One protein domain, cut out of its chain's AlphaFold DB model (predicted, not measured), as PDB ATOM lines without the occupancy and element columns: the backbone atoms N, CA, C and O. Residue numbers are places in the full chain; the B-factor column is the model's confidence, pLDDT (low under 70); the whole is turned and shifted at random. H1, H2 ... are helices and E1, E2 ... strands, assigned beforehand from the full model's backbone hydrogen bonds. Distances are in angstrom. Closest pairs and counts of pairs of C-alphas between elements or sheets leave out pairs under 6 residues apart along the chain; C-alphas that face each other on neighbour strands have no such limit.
ATOM      1  N   ILE A   3     -30.469  23.114  -1.834       89.88
ATOM      2  CA  ILE A   3     -31.635  22.558  -2.523       89.88
ATOM      3  C   ILE A   3     -32.897  23.236  -1.980       89.88
ATOM      4  O   ILE A   3     -33.067  23.342  -0.765       89.88
ATOM      5  N   ILE A   4     -33.763  23.707  -2.879       92.25
ATOM      6  CA  ILE A   4     -34.993  24.435  -2.534       92.25
ATOM      7  C   ILE A   4     -36.234  23.570  -2.724       92.25
ATOM      8  O   ILE A   4     -37.139  23.631  -1.896       92.25
ATOM      9  N   GLY A   5     -36.263  22.741  -3.766       94.06
ATOM     10  CA  GLY A   5     -37.401  21.878  -4.065       94.06
ATOM     11  C   GLY A   5     -37.195  21.061  -5.334       94.06
ATOM     12  O   GLY A   5     -36.113  21.077  -5.925       94.06
ATOM     13  N   LYS A   6     -38.238  20.345  -5.752       95.56
ATOM     14  CA  LYS A   6     -38.253  19.625  -7.030       95.56
ATOM     15  C   LYS A   6     -38.522  20.593  -8.179       95.56
ATOM     16  O   LYS A   6     -39.175  21.616  -7.997       95.56
ATOM     17  N   CYS A   7     -38.005  20.277  -9.359       94.81
ATOM     18  CA  CYS A   7     -38.337  21.008 -10.570       94.81
ATOM     19  C   CYS A   7     -39.775  20.672 -10.986       94.81
ATOM     20  O   CYS A   7     -40.096  19.493 -11.118       94.81
ATOM     21  N   PRO A   8     -40.629  21.672 -11.252       93.19
ATOM     22  CA  PRO A   8     -42.010  21.439 -11.679       93.19
ATOM     23  C   PRO A   8     -42.105  20.868 -13.105       93.19
ATOM     24  O   PRO A   8     -43.140  20.335 -13.487       93.19
ATOM     25  N   TYR A   9     -41.028  20.961 -13.898       92.88
ATOM     26  CA  TYR A   9     -41.011  20.576 -15.315       92.88
ATOM     27  C   TYR A   9     -40.120  19.365 -15.621       92.88
ATOM     28  O   TYR A   9     -39.985  18.978 -16.781       92.88
ATOM     29  N   CYS A  10     -39.489  18.764 -14.609       91.69
ATOM     30  CA  CYS A  10     -38.633  17.589 -14.772       91.69
ATOM     31  C   CYS A  10     -38.981  16.535 -13.729       91.69
ATOM     32  O   CYS A  10     -39.089  16.855 -12.551       91.69
ATOM     33  N   LYS A  11     -39.058  15.267 -14.148       88.88
ATOM     34  CA  LYS A  11     -39.377  14.141 -13.257       88.88
ATOM     35  C   LYS A  11     -38.383  14.002 -12.095       88.88
ATOM     36  O   LYS A  11     -38.798  13.862 -10.950       88.88
ATOM     37  N   ASP A  12     -37.093  14.127 -12.400       90.50
ATOM     38  CA  ASP A  12     -35.985  13.942 -11.450       90.50
ATOM     39  C   ASP A  12     -35.177  15.235 -11.233       90.50
ATOM     40  O   ASP A  12     -34.057  15.222 -10.721       90.50
ATOM     41  N   GLY A  13     -35.732  16.375 -11.657       92.75
ATOM     42  CA  GLY A  13     -35.056  17.661 -11.549       92.75
ATOM     43  C   GLY A  13     -35.126  18.226 -10.134       92.75
ATOM     44  O   GLY A  13     -36.162  18.167  -9.470       92.75
ATOM     45  N   ILE A  14     -34.038  18.843  -9.692       95.44
ATOM     46  CA  ILE A  14     -33.928  19.518  -8.399       95.44
ATOM     47  C   ILE A  14     -33.614  20.987  -8.646       95.44
ATOM     48  O   ILE A  14     -32.713  21.322  -9.415       95.44
ATOM     49  N   VAL A  15     -34.345  21.871  -7.972       95.44
ATOM     50  CA  VAL A  15     -34.100  23.311  -7.995       95.44
ATOM     51  C   VAL A  15     -33.178  23.669  -6.841       95.44
ATOM     52  O   VAL A  15     -33.467  23.395  -5.674       95.44
ATOM     53  N   SER A  16     -32.072  24.322  -7.168       95.06
ATOM     54  CA  SER A  16     -31.157  24.925  -6.200       95.06
ATOM     55  C   SER A  16     -30.991  26.404  -6.517       95.06
ATOM     56  O   SER A  16     -31.424  26.856  -7.577       95.06
ATOM     57  N   TYR A  17     -30.403  27.173  -5.601       94.00
ATOM     58  CA  TYR A  17     -30.075  28.567  -5.881       94.00
ATOM     59  C   TYR A  17     -28.595  28.872  -5.720       94.00
ATOM     60  O   TYR A  17     -27.889  28.298  -4.887       94.00
ATOM     61  N   GLU A  18     -28.173  29.866  -6.484       91.88
ATOM     62  CA  GLU A  18     -26.870  30.507  -6.403       91.88
ATOM     63  C   GLU A  18     -27.045  32.031  -6.448       91.88
ATOM     64  O   GLU A  18     -28.119  32.549  -6.776       91.88
ATOM     65  N   LYS A  19     -26.002  32.770  -6.071       90.94
ATOM     66  CA  LYS A  19     -25.956  34.224  -6.247       90.94
ATOM     67  C   LYS A  19     -25.248  34.511  -7.566       90.94
ATOM     68  O   LYS A  19     -24.144  34.017  -7.764       90.94
ATOM     69  N   LYS A  20     -25.849  35.335  -8.419       88.19
ATOM     70  CA  LYS A  20     -25.221  35.849  -9.640       88.19
ATOM     71  C   LYS A  20     -25.176  37.366  -9.621       88.19
ATOM     72  O   LYS A  20     -26.083  38.021  -9.104       88.19
ATOM     73  N   LEU A  21     -24.119  37.910 -10.211       85.69
ATOM     74  CA  LEU A  21     -24.025  39.320 -10.542       85.69
ATOM     75  C   LEU A  21     -24.618  39.502 -11.939       85.69
ATOM     76  O   LEU A  21     -24.100  38.948 -12.900       85.69
ATOM     77  N   VAL A  22     -25.717  40.243 -12.044       81.44
ATOM     78  CA  VAL A  22     -26.367  40.552 -13.325       81.44
ATOM     79  C   VAL A  22     -26.451  42.063 -13.441       81.44
ATOM     80  O   VAL A  22     -27.043  42.713 -12.575       81.44
ATOM     81  N   ARG A  23     -25.840  42.636 -14.487       80.06
ATOM     82  CA  ARG A  23     -25.783  44.096 -14.709       80.06
ATOM     83  C   ARG A  23     -25.322  44.872 -13.462       80.06
ATOM     84  O   ARG A  23     -25.966  45.830 -13.031       80.06
ATOM     85  N   GLY A  24     -24.267  44.382 -12.805       82.00
ATOM     86  CA  GLY A  24     -23.704  44.990 -11.592       82.00
ATOM     87  C   GLY A  24     -24.559  44.854 -10.322       82.00
ATOM     88  O   GLY A  24     -24.210  45.426  -9.291       82.00
ATOM     89  N   LYS A  25     -25.668  44.100 -10.352       84.81
ATOM     90  CA  LYS A  25     -26.531  43.860  -9.186       84.81
ATOM     91  C   LYS A  25     -26.523  42.390  -8.791       84.81
ATOM     92  O   LYS A  25     -26.739  41.508  -9.617       84.81
ATOM     93  N   ASN A  26     -26.315  42.130  -7.504       88.75
ATOM     94  CA  ASN A  26     -26.413  40.783  -6.956       88.75
ATOM     95  C   ASN A  26     -27.877  40.337  -6.922       88.75
ATOM     96  O   ASN A  26     -28.718  40.986  -6.300       88.75
ATOM     97  N   THR A  27     -28.169  39.204  -7.548       91.00
ATOM     98  CA  THR A  27     -29.477  38.553  -7.516       91.00
ATOM     99  C   THR A  27     -29.308  37.069  -7.212       91.00
ATOM    100  O   THR A  27     -28.245  36.488  -7.425       91.00
ATOM    101  N   LYS A  28     -30.351  36.442  -6.674       93.06
ATOM    102  CA  LYS A  28     -30.405  34.979  -6.595       93.06
ATOM    103  C   LYS A  28     -30.929  34.459  -7.922       93.06
ATOM    104  O   LYS A  28     -31.808  35.084  -8.502       93.06
ATOM    105  N   VAL A  29     -30.438  33.324  -8.383       93.69
ATOM    106  CA  VAL A  29     -31.076  32.583  -9.472       93.69
ATOM    107  C   VAL A  29     -31.373  31.187  -8.964       93.69
ATOM    108  O   VAL A  29     -30.519  30.563  -8.335       93.69
ATOM    109  N   TYR A  30     -32.609  30.747  -9.166       94.94
ATOM    110  CA  TYR A  30     -33.064  29.412  -8.816       94.94
ATOM    111  C   TYR A  30     -33.144  28.618 -10.110       94.94
ATOM    112  O   TYR A  30     -33.870  29.024 -11.012       94.94
ATOM    113  N   THR A  31     -32.413  27.517 -10.217       94.75
ATOM    114  CA  THR A  31     -32.244  26.799 -11.486       94.75
ATOM    115  C   THR A  31     -32.406  25.305 -11.258       94.75
ATOM    116  O   THR A  31     -31.959  24.776 -10.233       94.75
ATOM    117  N   CYS A  32     -33.049  24.619 -12.204       94.88
ATOM    118  CA  CYS A  32     -33.053  23.159 -12.228       94.88
ATOM    119  C   CYS A  32     -31.638  22.637 -12.519       94.88
ATOM    120  O   CYS A  32     -30.977  23.138 -13.417       94.88
ATOM    121  N   ASN A  33     -31.196  21.583 -11.840       93.50
ATOM    122  CA  ASN A  33     -29.939  20.882 -12.143       93.50
ATOM    123  C   ASN A  33     -29.831  20.360 -13.592       93.50
ATOM    124  O   ASN A  33     -28.728  20.216 -14.102       93.50
ATOM    125  N   ASN A  34     -30.960  20.092 -14.253       92.94
ATOM    126  CA  ASN A  34     -31.015  19.671 -15.655       92.94
ATOM    127  C   ASN A  34     -30.941  20.851 -16.644       92.94
ATOM    128  O   ASN A  34     -30.950  20.639 -17.857       92.94
ATOM    129  N   ALA A  35     -30.923  22.088 -16.137       91.56
ATOM    130  CA  ALA A  35     -30.748  23.294 -16.927       91.56
ATOM    131  C   ALA A  35     -29.299  23.777 -16.834       91.56
ATOM    132  O   ALA A  35     -28.760  23.963 -15.743       91.56
ATOM    133  N   SER A  36     -28.688  24.023 -17.990       87.94
ATOM    134  CA  SER A  36     -27.316  24.511 -18.106       87.94
ATOM    135  C   SER A  36     -27.302  25.792 -18.928       87.94
ATOM    136  O   SER A  36     -27.828  25.823 -20.040       87.94
ATOM    137  N   TRP A  37     -26.704  26.851 -18.390       86.50
ATOM    138  CA  TRP A  37     -26.692  28.178 -19.007       86.50
ATOM    139  C   TRP A  37     -25.262  28.639 -19.253       86.50
ATOM    140  O   TRP A  37     -24.465  28.685 -18.314       86.50
ATOM    141  N   LYS A  38     -24.971  29.038 -20.490       84.31
ATOM    142  CA  LYS A  38     -23.715  29.679 -20.880       84.31
ATOM    143  C   LYS A  38     -23.881  31.190 -20.846       84.31
ATOM    144  O   LYS A  38     -24.941  31.720 -21.171       84.31
ATOM    145  N   THR A  39     -22.842  31.874 -20.393       81.69
ATOM    146  CA  THR A  39     -22.765  33.333 -20.385       81.69
ATOM    147  C   THR A  39     -21.306  33.727 -20.568       81.69
ATOM    148  O   THR A  39     -20.443  33.114 -19.941       81.69
ATOM    149  N   GLU A  40     -21.034  34.691 -21.444       76.75
ATOM    150  CA  GLU A  40     -19.676  35.196 -21.682       76.75
ATOM    151  C   GLU A  40     -19.359  36.341 -20.713       76.75
ATOM    152  O   GLU A  40     -18.416  36.251 -19.933       76.75
ATOM    153  N   ASP A  41     -20.236  37.348 -20.663       75.00
ATOM    154  CA  ASP A  41     -20.030  38.576 -19.879       75.00
ATOM    155  C   ASP A  41     -21.009  38.742 -18.700       75.00
ATOM    156  O   ASP A  41     -21.059  39.784 -18.045       75.00
ATOM    157  N   GLY A  42     -21.847  37.737 -18.412       70.12
ATOM    158  CA  GLY A  42     -22.870  37.828 -17.359       70.12
ATOM    159  C   GLY A  42     -24.080  38.698 -17.730       70.12
ATOM    160  O   GLY A  42     -24.934  38.975 -16.879       70.12
ATOM    161  N   GLU A  43     -24.168  39.127 -18.992       72.50
ATOM    162  CA  GLU A  43     -25.257  39.951 -19.523       72.50
ATOM    163  C   GLU A  43     -26.320  39.131 -20.259       72.50
ATOM    164  O   GLU A  43     -27.520  39.336 -20.049       72.50
ATOM    165  N   MET A  44     -25.885  38.175 -21.083       76.44
ATOM    166  CA  MET A  44     -26.741  37.235 -21.804       76.44
ATOM    167  C   MET A  44     -26.507  35.814 -21.308       76.44
ATOM    168  O   MET A  44     -25.373  35.391 -21.095       76.44
ATOM    169  N   PHE A  45     -27.602  35.088 -21.096       82.06
ATOM    170  CA  PHE A  45     -27.582  33.708 -20.627       82.06
ATOM    171  C   PHE A  45     -28.287  32.840 -21.656       82.06
ATOM    172  O   PHE A  45     -29.521  32.845 -21.718       82.06
ATOM    173  N   GLU A  46     -27.506  32.093 -22.420       85.94
ATOM    174  CA  GLU A  46     -27.988  31.181 -23.447       85.94
ATOM    175  C   GLU A  46     -28.116  29.774 -22.877       85.94
ATOM    176  O   GLU A  46     -27.284  29.322 -22.084       85.94
ATOM    177  N   LEU A  47     -29.194  29.087 -23.241       87.81
ATOM    178  CA  LEU A  47     -29.385  27.709 -22.820       87.81
ATOM    179  C   LEU A  47     -28.409  26.822 -23.594       87.81
ATOM    180  O   LEU A  47     -28.324  26.902 -24.817       87.81
ATOM    181  N   SER A  48     -27.675  25.974 -22.882       88.25
ATOM    182  CA  SER A  48     -26.752  25.045 -23.529       88.25
ATOM    183  C   SER A  48     -27.537  23.996 -24.326       88.25
ATOM    184  O   SER A  48     -28.582  23.546 -23.856       88.25
ATOM    185  N   PRO A  49     -27.050  23.567 -25.504       86.12
ATOM    186  CA  PRO A  49     -27.756  22.599 -26.347       86.12
ATOM    187  C   PRO A  49     -27.913  21.215 -25.691       86.12
ATOM    188  O   PRO A  49     -28.795  20.454 -26.069       86.12
ATOM    189  N   ASP A  50     -27.078  20.894 -24.703       87.94
ATOM    190  CA  ASP A  50     -27.142  19.679 -23.882       87.94
ATOM    191  C   ASP A  50     -28.165  19.754 -22.732       87.94
ATOM    192  O   ASP A  50     -28.437  18.746 -22.075       87.94
ATOM    193  N   ALA A  51     -28.753  20.926 -22.470       88.81
ATOM    194  CA  ALA A  51     -29.705  21.090 -21.382       88.81
ATOM    195  C   ALA A  51     -31.055  20.435 -21.719       88.81
ATOM    196  O   ALA A  51     -31.702  20.765 -22.710       88.81
ATOM    197  N   SER A  52     -31.532  19.555 -20.836       90.00
ATOM    198  CA  SER A  52     -32.864  18.932 -20.953       90.00
ATOM    199  C   SER A  52     -33.970  19.741 -20.265       90.00
ATOM    200  O   SER A  52     -35.152  19.406 -20.357       90.00
ATOM    201  N   CYS A  53     -33.602  20.819 -19.571       91.75
ATOM    202  CA  CYS A  53     -34.517  21.748 -18.926       91.75
ATOM    203  C   CYS A  53     -34.074  23.192 -19.169       91.75
ATOM    204  O   CYS A  53     -32.886  23.476 -19.261       91.75
ATOM    205  N   SER A  54     -35.027  24.118 -19.193       91.88
ATOM    206  CA  SER A  54     -34.789  25.565 -19.269       91.88
ATOM    207  C   SER A  54     -35.351  26.315 -18.059       91.88
ATOM    208  O   SER A  54     -35.415  27.542 -18.052       91.88
ATOM    209  N   PHE A  55     -35.791  25.598 -17.025       94.19
ATOM    210  CA  PHE A  55     -36.453  26.229 -15.896       94.19
ATOM    211  C   PHE A  55     -35.471  27.010 -15.030       94.19
ATOM    212  O   PHE A  55     -34.502  26.459 -14.490       94.19
ATOM    213  N   ARG A  56     -35.775  28.295 -14.857       94.12
ATOM    214  CA  ARG A  56     -35.097  29.179 -13.918       94.12
ATOM    215  C   ARG A  56     -36.053  30.230 -13.371       94.12
ATOM    216  O   ARG A  56     -36.967  30.658 -14.064       94.12
ATOM    217  N   ILE A  57     -35.776  30.707 -12.168       95.00
ATOM    218  CA  ILE A  57     -36.417  31.878 -11.572       95.00
ATOM    219  C   ILE A  57     -35.323  32.883 -11.246       95.00
ATOM    220  O   ILE A  57     -34.379  32.578 -10.513       95.00
ATOM    221  N   TRP A  58     -35.470  34.101 -11.748       93.44
ATOM    222  CA  TRP A  58     -34.605  35.198 -11.355       93.44
ATOM    223  C   TRP A  58     -35.126  35.854 -10.077       93.44
ATOM    224  O   TRP A  58     -36.304  36.174  -9.936       93.44
ATOM    225  N   GLY A  59     -34.226  36.110  -9.134       93.12
ATOM    226  CA  GLY A  59     -34.523  36.776  -7.868       93.12
ATOM    227  C   GLY A  59     -35.219  38.119  -8.072       93.12
ATOM    228  O   GLY A  59     -36.072  38.508  -7.290       93.12
ATOM    229  N   ASN A  60     -34.892  38.804  -9.162       92.38
ATOM    230  CA  ASN A  60     -35.421  40.095  -9.575       92.38
ATOM    231  C   ASN A  60     -36.544  39.991 -10.627       92.38
ATOM    232  O   ASN A  60     -36.881  41.016 -11.217       92.38
ATOM    233  N   SER A  61     -37.149  38.813 -10.857       92.25
ATOM    234  CA  SER A  61     -38.260  38.651 -11.816       92.25
ATOM    235  C   SER A  61     -39.410  39.627 -11.550       92.25
ATOM    236  O   SER A  61     -40.045  40.102 -12.486       92.25
ATOM    237  N   LEU A  62     -39.641  39.991 -10.281       94.38
ATOM    238  CA  LEU A  62     -40.734  40.882  -9.891       94.38
ATOM    239  C   LEU A  62     -40.367  42.379  -9.839       94.38
ATOM    240  O   LEU A  62     -41.179  43.206  -9.419       94.38
ATOM    241  N   LEU A  63     -39.162  42.757 -10.288       92.19
ATOM    242  CA  LEU A  63     -38.655  44.130 -10.170       92.19
ATOM    243  C   LEU A  63     -39.529  45.148 -10.913       92.19
ATOM    244  O   LEU A  63     -39.727  46.260 -10.423       92.19
ATOM    245  N   ARG A  64     -40.101  44.757 -12.060       91.50
ATOM    246  CA  ARG A  64     -41.012  45.606 -12.849       91.50
ATOM    247  C   ARG A  64     -42.305  45.971 -12.110       91.50
ATOM    248  O   ARG A  64     -42.928  46.964 -12.460       91.50
ATOM    249  N   TRP A  65     -42.679  45.203 -11.086       94.00
ATOM    250  CA  TRP A  65     -43.832  45.462 -10.218       94.00
ATOM    251  C   TRP A  65     -43.412  46.000  -8.841       94.00
ATOM    252  O   TRP A  65     -44.167  45.924  -7.877       94.00
ATOM    253  N   GLY A  66     -42.186  46.517  -8.722       92.69
ATOM    254  CA  GLY A  66     -41.704  47.202  -7.522       92.69
ATOM    255  C   GLY A  66     -41.155  46.296  -6.418       92.69
ATOM    256  O   GLY A  66     -40.623  46.802  -5.431       92.69
ATOM    257  N   LYS A  67     -41.180  44.967  -6.587       93.62
ATOM    258  CA  LYS A  67     -40.582  44.027  -5.628       93.62
ATOM    259  C   LYS A  67     -39.130  43.726  -5.994       93.62
ATOM    260  O   LYS A  67     -38.835  43.110  -7.013       93.62
ATOM    261  N   ARG A  68     -38.200  44.148  -5.129       88.56
ATOM    262  CA  ARG A  68     -36.744  44.063  -5.374       88.56
ATOM    263  C   ARG A  68     -36.196  42.639  -5.468       88.56
ATOM    264  O   ARG A  68     -35.157  42.439  -6.090       88.56
ATOM    265  N   GLY A  69     -36.843  41.677  -4.815       90.38
ATOM    266  CA  GLY A  69     -36.327  40.321  -4.697       90.38
ATOM    267  C   GLY A  69     -37.393  39.308  -4.295       90.38
ATOM    268  O   GLY A  69     -38.258  39.624  -3.473       90.38
ATOM    269  N   ILE A  70     -37.289  38.090  -4.826       93.25
ATOM    270  CA  ILE A  70     -37.983  36.907  -4.319       93.25
ATOM    271  C   ILE A  70     -37.048  36.057  -3.449       93.25
ATOM    272  O   ILE A  70     -35.914  35.711  -3.811       93.25
ATOM    273  N   GLY A  71     -37.519  35.773  -2.242       92.62
ATOM    274  CA  GLY A  71     -36.828  35.013  -1.222       92.62
ATOM    275  C   GLY A  71     -36.919  33.506  -1.431       92.62
ATOM    276  O   GLY A  71     -37.739  32.988  -2.182       92.62
ATOM    277  N   VAL A  72     -36.071  32.788  -0.694       94.44
ATOM    278  CA  VAL A  72     -36.004  31.322  -0.747       94.44
ATOM    279  C   VAL A  72     -37.308  30.691  -0.252       94.44
ATOM    280  O   VAL A  72     -37.757  29.701  -0.815       94.44
ATOM    281  N   ALA A  73     -37.924  31.274   0.781       94.12
ATOM    282  CA  ALA A  73     -39.178  30.780   1.339       94.12
ATOM    283  C   ALA A  73     -40.338  30.876   0.334       94.12
ATOM    284  O   ALA A  73     -41.088  29.920   0.191       94.12
ATOM    285  N   GLU A  74     -40.446  31.994  -0.392       95.19
ATOM    286  CA  GLU A  74     -41.464  32.199  -1.432       95.19
ATOM    287  C   GLU A  74     -41.300  31.174  -2.562       95.19
ATOM    288  O   GLU A  74     -42.261  30.510  -2.938       95.19
ATOM    289  N   VAL A  75     -40.068  30.965  -3.042       95.81
ATOM    290  CA  VAL A  75     -39.798  29.955  -4.077       95.81
ATOM    291  C   VAL A  75     -40.085  28.543  -3.572       95.81
ATOM    292  O   VAL A  75     -40.656  27.744  -4.303       95.81
ATOM    293  N   LYS A  76     -39.739  28.221  -2.321       95.88
ATOM    294  CA  LYS A  76     -40.027  26.901  -1.749       95.88
ATOM    295  C   LYS A  76     -41.529  26.610  -1.720       95.88
ATOM    296  O   LYS A  76     -41.927  25.521  -2.115       95.88
ATOM    297  N   LYS A  77     -42.344  27.587  -1.316       96.19
ATOM    298  CA  LYS A  77     -43.809  27.482  -1.341       96.19
ATOM    299  C   LYS A  77     -44.342  27.274  -2.760       96.19
ATOM    300  O   LYS A  77     -45.085  26.327  -2.989       96.19
ATOM    301  N   LEU A  78     -43.872  28.068  -3.726       95.88
ATOM    302  CA  LEU A  78     -44.242  27.903  -5.138       95.88
ATOM    303  C   LEU A  78     -43.932  26.498  -5.666       95.88
ATOM    304  O   LEU A  78     -44.768  25.882  -6.317       95.88
ATOM    305  N   LEU A  79     -42.738  25.971  -5.374       95.12
ATOM    306  CA  LEU A  79     -42.333  24.629  -5.811       95.12
ATOM    307  C   LEU A  79     -43.121  23.505  -5.121       95.12
ATOM    308  O   LEU A  79     -43.194  22.405  -5.662       95.12
ATOM    309  N   ASN A  80     -43.707  23.771  -3.953       94.81
ATOM    310  CA  ASN A  80     -44.614  22.852  -3.270       94.81
ATOM    311  C   ASN A  80     -46.055  22.920  -3.809       94.81
ATOM    312  O   ASN A  80     -46.893  22.141  -3.361       94.81
ATOM    313  N   GLY A  81     -46.351  23.831  -4.743       93.00
ATOM    314  CA  GLY A  81     -47.708  24.070  -5.236       93.00
ATOM    315  C   GLY A  81     -48.585  24.859  -4.261       93.00
ATOM    316  O   GLY A  81     -49.803  24.811  -4.374       93.00
ATOM    317  N   GLU A  82     -47.984  25.555  -3.292       94.81
ATOM    318  CA  GLU A  82     -48.709  26.448  -2.387       94.81
ATOM    319  C   GLU A  82     -48.955  27.808  -3.051       94.81
ATOM    320  O   GLU A  82     -48.098  28.327  -3.777       94.81
ATOM    321  N   ASP A  83     -50.083  28.432  -2.719       93.00
ATOM    322  CA  ASP A  83     -50.367  29.800  -3.136       93.00
ATOM    323  C   ASP A  83     -49.427  30.790  -2.441       93.00
ATOM    324  O   ASP A  83     -49.277  30.809  -1.212       93.00
ATOM    325  N   VAL A  84     -48.797  31.658  -3.235       95.56
ATOM    326  CA  VAL A  84     -47.882  32.683  -2.728       95.56
ATOM    327  C   VAL A  84     -48.411  34.061  -3.073       95.56
ATOM    328  O   VAL A  84     -48.480  34.449  -4.237       95.56
ATOM    329  N   ILE A  85     -48.742  34.814  -2.027       95.25
ATOM    330  CA  ILE A  85     -49.086  36.231  -2.111       95.25
ATOM    331  C   ILE A  85     -47.807  37.046  -1.946       95.25
ATOM    332  O   ILE A  85     -47.026  36.820  -1.017       95.25
ATOM    333  N   VAL A  86     -47.610  38.024  -2.825       95.06
ATOM    334  CA  VAL A  86     -46.495  38.969  -2.753       95.06
ATOM    335  C   VAL A  86     -46.996  40.401  -2.665       95.06
ATOM    336  O   VAL A  86     -47.952  40.788  -3.332       95.06
ATOM    337  N   GLN A  87     -46.299  41.196  -1.857       95.25
ATOM    338  CA  GLN A  87     -46.453  42.644  -1.813       95.25
ATOM    339  C   GLN A  87     -45.710  43.267  -2.999       95.25
ATOM    340  O   GLN A  87     -44.505  43.046  -3.183       95.25
ATOM    341  N   LEU A  88     -46.433  44.033  -3.802       95.25
ATOM    342  CA  LEU A  88     -45.961  44.755  -4.977       95.25
ATOM    343  C   LEU A  88     -46.175  46.260  -4.776       95.25
ATOM    344  O   LEU A  88     -46.936  46.683  -3.906       95.25
ATOM    345  N   TYR A  89     -45.511  47.079  -5.592       95.56
ATOM    346  CA  TYR A  89     -45.621  48.537  -5.536       95.56
ATOM    347  C   TYR A  89     -45.957  49.112  -6.912       95.56
ATOM    348  O   TYR A  89     -45.248  48.883  -7.895       95.56
ATOM    349  N   SER A  90     -47.055  49.866  -6.993       94.06
ATOM    350  CA  SER A  90     -47.468  50.552  -8.214       94.06
ATOM    351  C   SER A  90     -46.814  51.925  -8.265       94.06
ATOM    352  O   SER A  90     -47.169  52.810  -7.492       94.06
ATOM    353  N   PHE A  91     -45.889  52.131  -9.202       92.88
ATOM    354  CA  PHE A  91     -45.244  53.435  -9.395       92.88
ATOM    355  C   PHE A  91     -46.217  54.510  -9.894       92.88
ATOM    356  O   PHE A  91     -46.065  55.679  -9.548       92.88
ATOM    357  N   THR A  92     -47.241  54.114 -10.657       92.81
ATOM    358  CA  THR A  92     -48.268  55.026 -11.180       92.81
ATOM    359  C   THR A  92     -49.224  55.479 -10.081       92.81
ATOM    360  O   THR A  92     -49.461  56.672  -9.923       92.81
ATOM    361  N   ALA A  93     -49.749  54.538  -9.289       94.00
ATOM    362  CA  ALA A  93     -50.692  54.842  -8.210       94.00
ATOM    363  C   ALA A  93     -50.001  55.197  -6.879       94.00
ATOM    364  O   ALA A  93     -50.677  55.554  -5.920       94.00
ATOM    365  N   LYS A  94     -48.667  55.078  -6.815       94.62
ATOM    366  CA  LYS A  94     -47.820  55.288  -5.629       94.62
ATOM    367  C   LYS A  94     -48.286  54.524  -4.385       94.62
ATOM    368  O   LYS A  94     -48.124  55.007  -3.267       94.62
ATOM    369  N   LYS A  95     -48.851  53.329  -4.579       95.31
ATOM    370  CA  LYS A  95     -49.409  52.493  -3.508       95.31
ATOM    371  C   LYS A  95     -48.952  51.047  -3.607       95.31
ATOM    372  O   LYS A  95     -48.642  50.551  -4.696       95.31
ATOM    373  N   GLU A  96     -48.946  50.386  -2.462       95.19
ATOM    374  CA  GLU A  96     -48.724  48.950  -2.363       95.19
ATOM    375  C   GLU A  96     -49.997  48.186  -2.728       95.19
ATOM    376  O   GLU A  96     -51.110  48.700  -2.598       95.19
ATOM    377  N   TYR A  97     -49.819  46.981  -3.253       93.88
ATOM    378  CA  TYR A  97     -50.906  46.062  -3.565       93.88
ATOM    379  C   TYR A  97     -50.410  44.622  -3.463       93.88
ATOM    380  O   TYR A  97     -49.214  44.356  -3.602       93.88
ATOM    381  N   TYR A  98     -51.328  43.690  -3.229       94.88
ATOM    382  CA  TYR A  98     -51.016  42.276  -3.068       94.88
ATOM    383  C   TYR A  98     -51.569  41.485  -4.245       94.88
ATOM    384  O   TYR A  98     -52.704  41.695  -4.670       94.88
ATOM    385  N   LYS A  99     -50.757  40.580  -4.787       95.50
ATOM    386  CA  LYS A  99     -51.177  39.659  -5.846       95.50
ATOM    387  C   LYS A  99     -50.609  38.273  -5.607       95.50
ATOM    388  O   LYS A  99     -49.551  38.121  -4.989       95.50
ATOM    389  N   TYR A 100     -51.309  37.278  -6.136       96.06
ATOM    390  CA  TYR A 100     -50.777  35.933  -6.260       96.06
ATOM    391  C   TYR A 100     -49.710  35.886  -7.351       96.06
ATOM    392  O   TYR A 100     -49.773  36.603  -8.355       96.06
ATOM    393  N   ILE A 101     -48.732  35.014  -7.151       95.94
ATOM    394  CA  ILE A 101     -47.769  34.640  -8.177       95.94
ATOM    395  C   ILE A 101     -47.852  33.146  -8.446       95.94
ATOM    396  O   ILE A 101     -48.123  32.353  -7.547       95.94
ATOM    397  N   SER A 102     -47.589  32.770  -9.688       95.25
ATOM    398  CA  SER A 102     -47.578  31.387 -10.145       95.25
ATOM    399  C   SER A 102     -46.273  31.073 -10.859       95.25
ATOM    400  O   SER A 102     -45.547  31.966 -11.309       95.25
ATOM    401  N   LEU A 103     -45.948  29.783 -10.927       95.25
ATOM    402  CA  LEU A 103     -44.812  29.309 -11.700       95.25
ATOM    403  C   LEU A 103     -45.095  29.472 -13.189       95.25
ATOM    404  O   LEU A 103     -46.172  29.138 -13.675       95.25
ATOM    405  N   ASP A 104     -44.083  29.936 -13.904       93.69
ATOM    406  CA  ASP A 104     -44.115  30.121 -15.347       93.69
ATOM    407  C   ASP A 104     -42.911  29.406 -15.957       93.69
ATOM    408  O   ASP A 104     -41.809  29.436 -15.400       93.69
ATOM    409  N   ARG A 105     -43.107  28.690 -17.063       88.62
ATOM    410  CA  ARG A 105     -42.031  27.886 -17.650       88.62
ATOM    411  C   ARG A 105     -40.954  28.754 -18.291       88.62
ATOM    412  O   ARG A 105     -39.780  28.392 -18.231       88.62
ATOM    413  N   GLU A 106     -41.344  29.870 -18.893       87.00
ATOM    414  CA  GLU A 106     -40.457  30.748 -19.655       87.00
ATOM    415  C   GLU A 106     -39.888  31.860 -18.770       87.00
ATOM    416  O   GLU A 106     -38.681  32.120 -18.769       87.00
ATOM    417  N   TYR A 107     -40.744  32.482 -17.962       89.12
ATOM    418  CA  TYR A 107     -40.397  33.624 -17.114       89.12
ATOM    419  C   TYR A 107     -40.009  33.226 -15.683       89.12
ATOM    420  O   TYR A 107     -39.542  34.061 -14.897       89.12
ATOM    421  N   GLY A 108     -40.191  31.954 -15.325       92.25
ATOM    422  CA  GLY A 108     -39.976  31.413 -13.986       92.25
ATOM    423  C   GLY A 108     -41.151  31.687 -13.054       92.25
ATOM    424  O   GLY A 108     -41.653  30.769 -12.406       92.25
ATOM    425  N   ILE A 109     -41.582  32.950 -12.989       94.69
ATOM    426  CA  ILE A 109     -42.713  33.411 -12.179       94.69
ATOM    427  C   ILE A 109     -43.506  34.466 -12.942       94.69
ATOM    428  O   ILE A 109     -42.918  35.398 -13.499       94.69
ATOM    429  N   SER A 110     -44.828  34.368 -12.848       94.25
ATOM    430  CA  SER A 110     -45.782  35.338 -13.379       94.25
ATOM    431  C   SER A 110     -46.718  35.839 -12.275       94.25
ATOM    432  O   SER A 110     -46.986  35.142 -11.298       94.25
ATOM    433  N   VAL A 111     -47.186  37.083 -12.406       95.06
ATOM    434  CA  VAL A 111     -48.216  37.662 -11.527       95.06
ATOM    435  C   VAL A 111     -49.586  37.261 -12.063       95.06
ATOM    436  O   VAL A 111     -49.845  37.435 -13.254       95.06
ATOM    437  N   VAL A 112     -50.454  36.755 -11.192       94.94
ATOM    438  CA  VAL A 112     -51.836  36.401 -11.534       94.94
ATOM    439  C   VAL A 112     -52.705  37.648 -11.396       94.94
ATOM    440  O   VAL A 112     -52.789  38.227 -10.314       94.94
ATOM    441  N   TRP A 113     -53.326  38.087 -12.492       92.44
ATOM    442  CA  TRP A 113     -54.099  39.337 -12.523       92.44
ATOM    443  C   TRP A 113     -55.586  39.134 -12.277       92.44
ATOM    444  O   TRP A 113     -56.191  39.989 -11.634       92.44
ATOM    445  N   ASP A 114     -56.122  38.000 -12.724       91.06
ATOM    446  CA  ASP A 114     -57.551  37.667 -12.698       91.06
ATOM    447  C   ASP A 114     -58.093  37.356 -11.296       91.06
ATOM    448  O   ASP A 114     -59.297  37.211 -11.115       91.06
ATOM    449  N   ILE A 115     -57.207  37.247 -10.303       89.44
ATOM    450  CA  ILE A 115     -57.559  36.993  -8.907       89.44
ATOM    451  C   ILE A 115     -57.096  38.188  -8.078       89.44
ATOM    452  O   ILE A 115     -55.921  38.583  -8.107       89.44
ATOM    453  N   ASP A 116     -58.021  38.777  -7.334       86.69
ATOM    454  CA  ASP A 116     -57.709  39.782  -6.331       86.69
ATOM    455  C   ASP A 116     -57.442  39.118  -4.983       86.69
ATOM    456  O   ASP A 116     -58.081  38.141  -4.598       86.69
TER     457      ASP A 116
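What this domain is: This is residues 3 to 116 of the 121 residues of an uncharacterized protein of Arcobacter sp. FWKO B (UniProt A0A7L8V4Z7). Two small antiparallel sheets stand edge to edge along the longest axis, meeting where E4 comes up to E7, and the one helix, H1, covers the join on one face of both. The first sheet, E1 to E4, is curled like part of a barrel, and the long loop of residues 33 to 55 extends from it at the end away from the second sheet, whose E5 and E6 make a long hairpin. The printed part has 114 residues, in the order E1 E2 E3 E4 H1 E5 E6 E7, with sheet orders E1 - E2 - E3 - E4 and E5 - E6 - E7. It is mostly strand, though under half of the residues are in named elements. It is compact, with a radius of gyration of the C-alphas of 14.5 A and spans of 44 by 32 by 21 A.

Where its parts are: E1, residues 3 to 6, begins with C-alpha 3 at (-31.635, 22.558, -2.523). E2, residues 14 to 22, is 22.9 A long and bends by 60 degrees at residue 19. E3, residues 25 to 32, is 21.9 A long, and E4 is residues 56 to 58. H1, residues 72 to 79, is 10.5 A long, with C-alpha 72 at (-36.004, 31.322, -0.747). E5, residues 84 to 90, is 18.7 A long. E6, residues 95 to 104, is 25.9 A long and bends by 53 degrees at residue 100. E7, residues 108 to 111, ends with C-alpha 111 at (-48.216, 37.662, -11.527).

How they stand to each other: E1 to E4 form a meander, each strand the antiparallel neighbour of the one before. N 4 and O 15 of E1 and E2 are 2.8 A apart, N 20 and O 27 of E2 and E3 2.8 A, and N 57 and O 30 of E3 and E4 2.8 A, within hydrogen-bond range. The closest C-alphas of E4 and E7, those of Ile 57 and Gly 108, are 4.3 A apart. E5, E6 and E7 form a second meander, with N 88 and O 97 at 2.8 A and N 102 and O 110 at 2.9 A. The pairing is staggered: E6 pairs with E5 over residues 95 to 101 and with E7 over 101 to 104. H1 is on the first sheet at a height of 8.2 A, and its closest C-alphas with E1 are Lys 76 and Ile 4, 5.7 A apart. H1 is also on the second sheet at a height of 8.7 A, and runs along its strands, at 20 degrees to E6 on the local plane. In H1 every O i to N i+4 pair is within hydrogen-bond range. E3 and E5 are apart, for instance.

The domain as a whole: The C-alphas farthest apart, those of Asp 50 and Ala 93, are 45.1 A apart. The printed part has no cut. The links E3 to E4, 23 residues, and E4 to H1, 13 residues, are long; in the first, residues 37 to 38 pair antiparallel with residues 46 to 47. Mean pLDDT of the printed part is 91.3, and no printed residue is under 70.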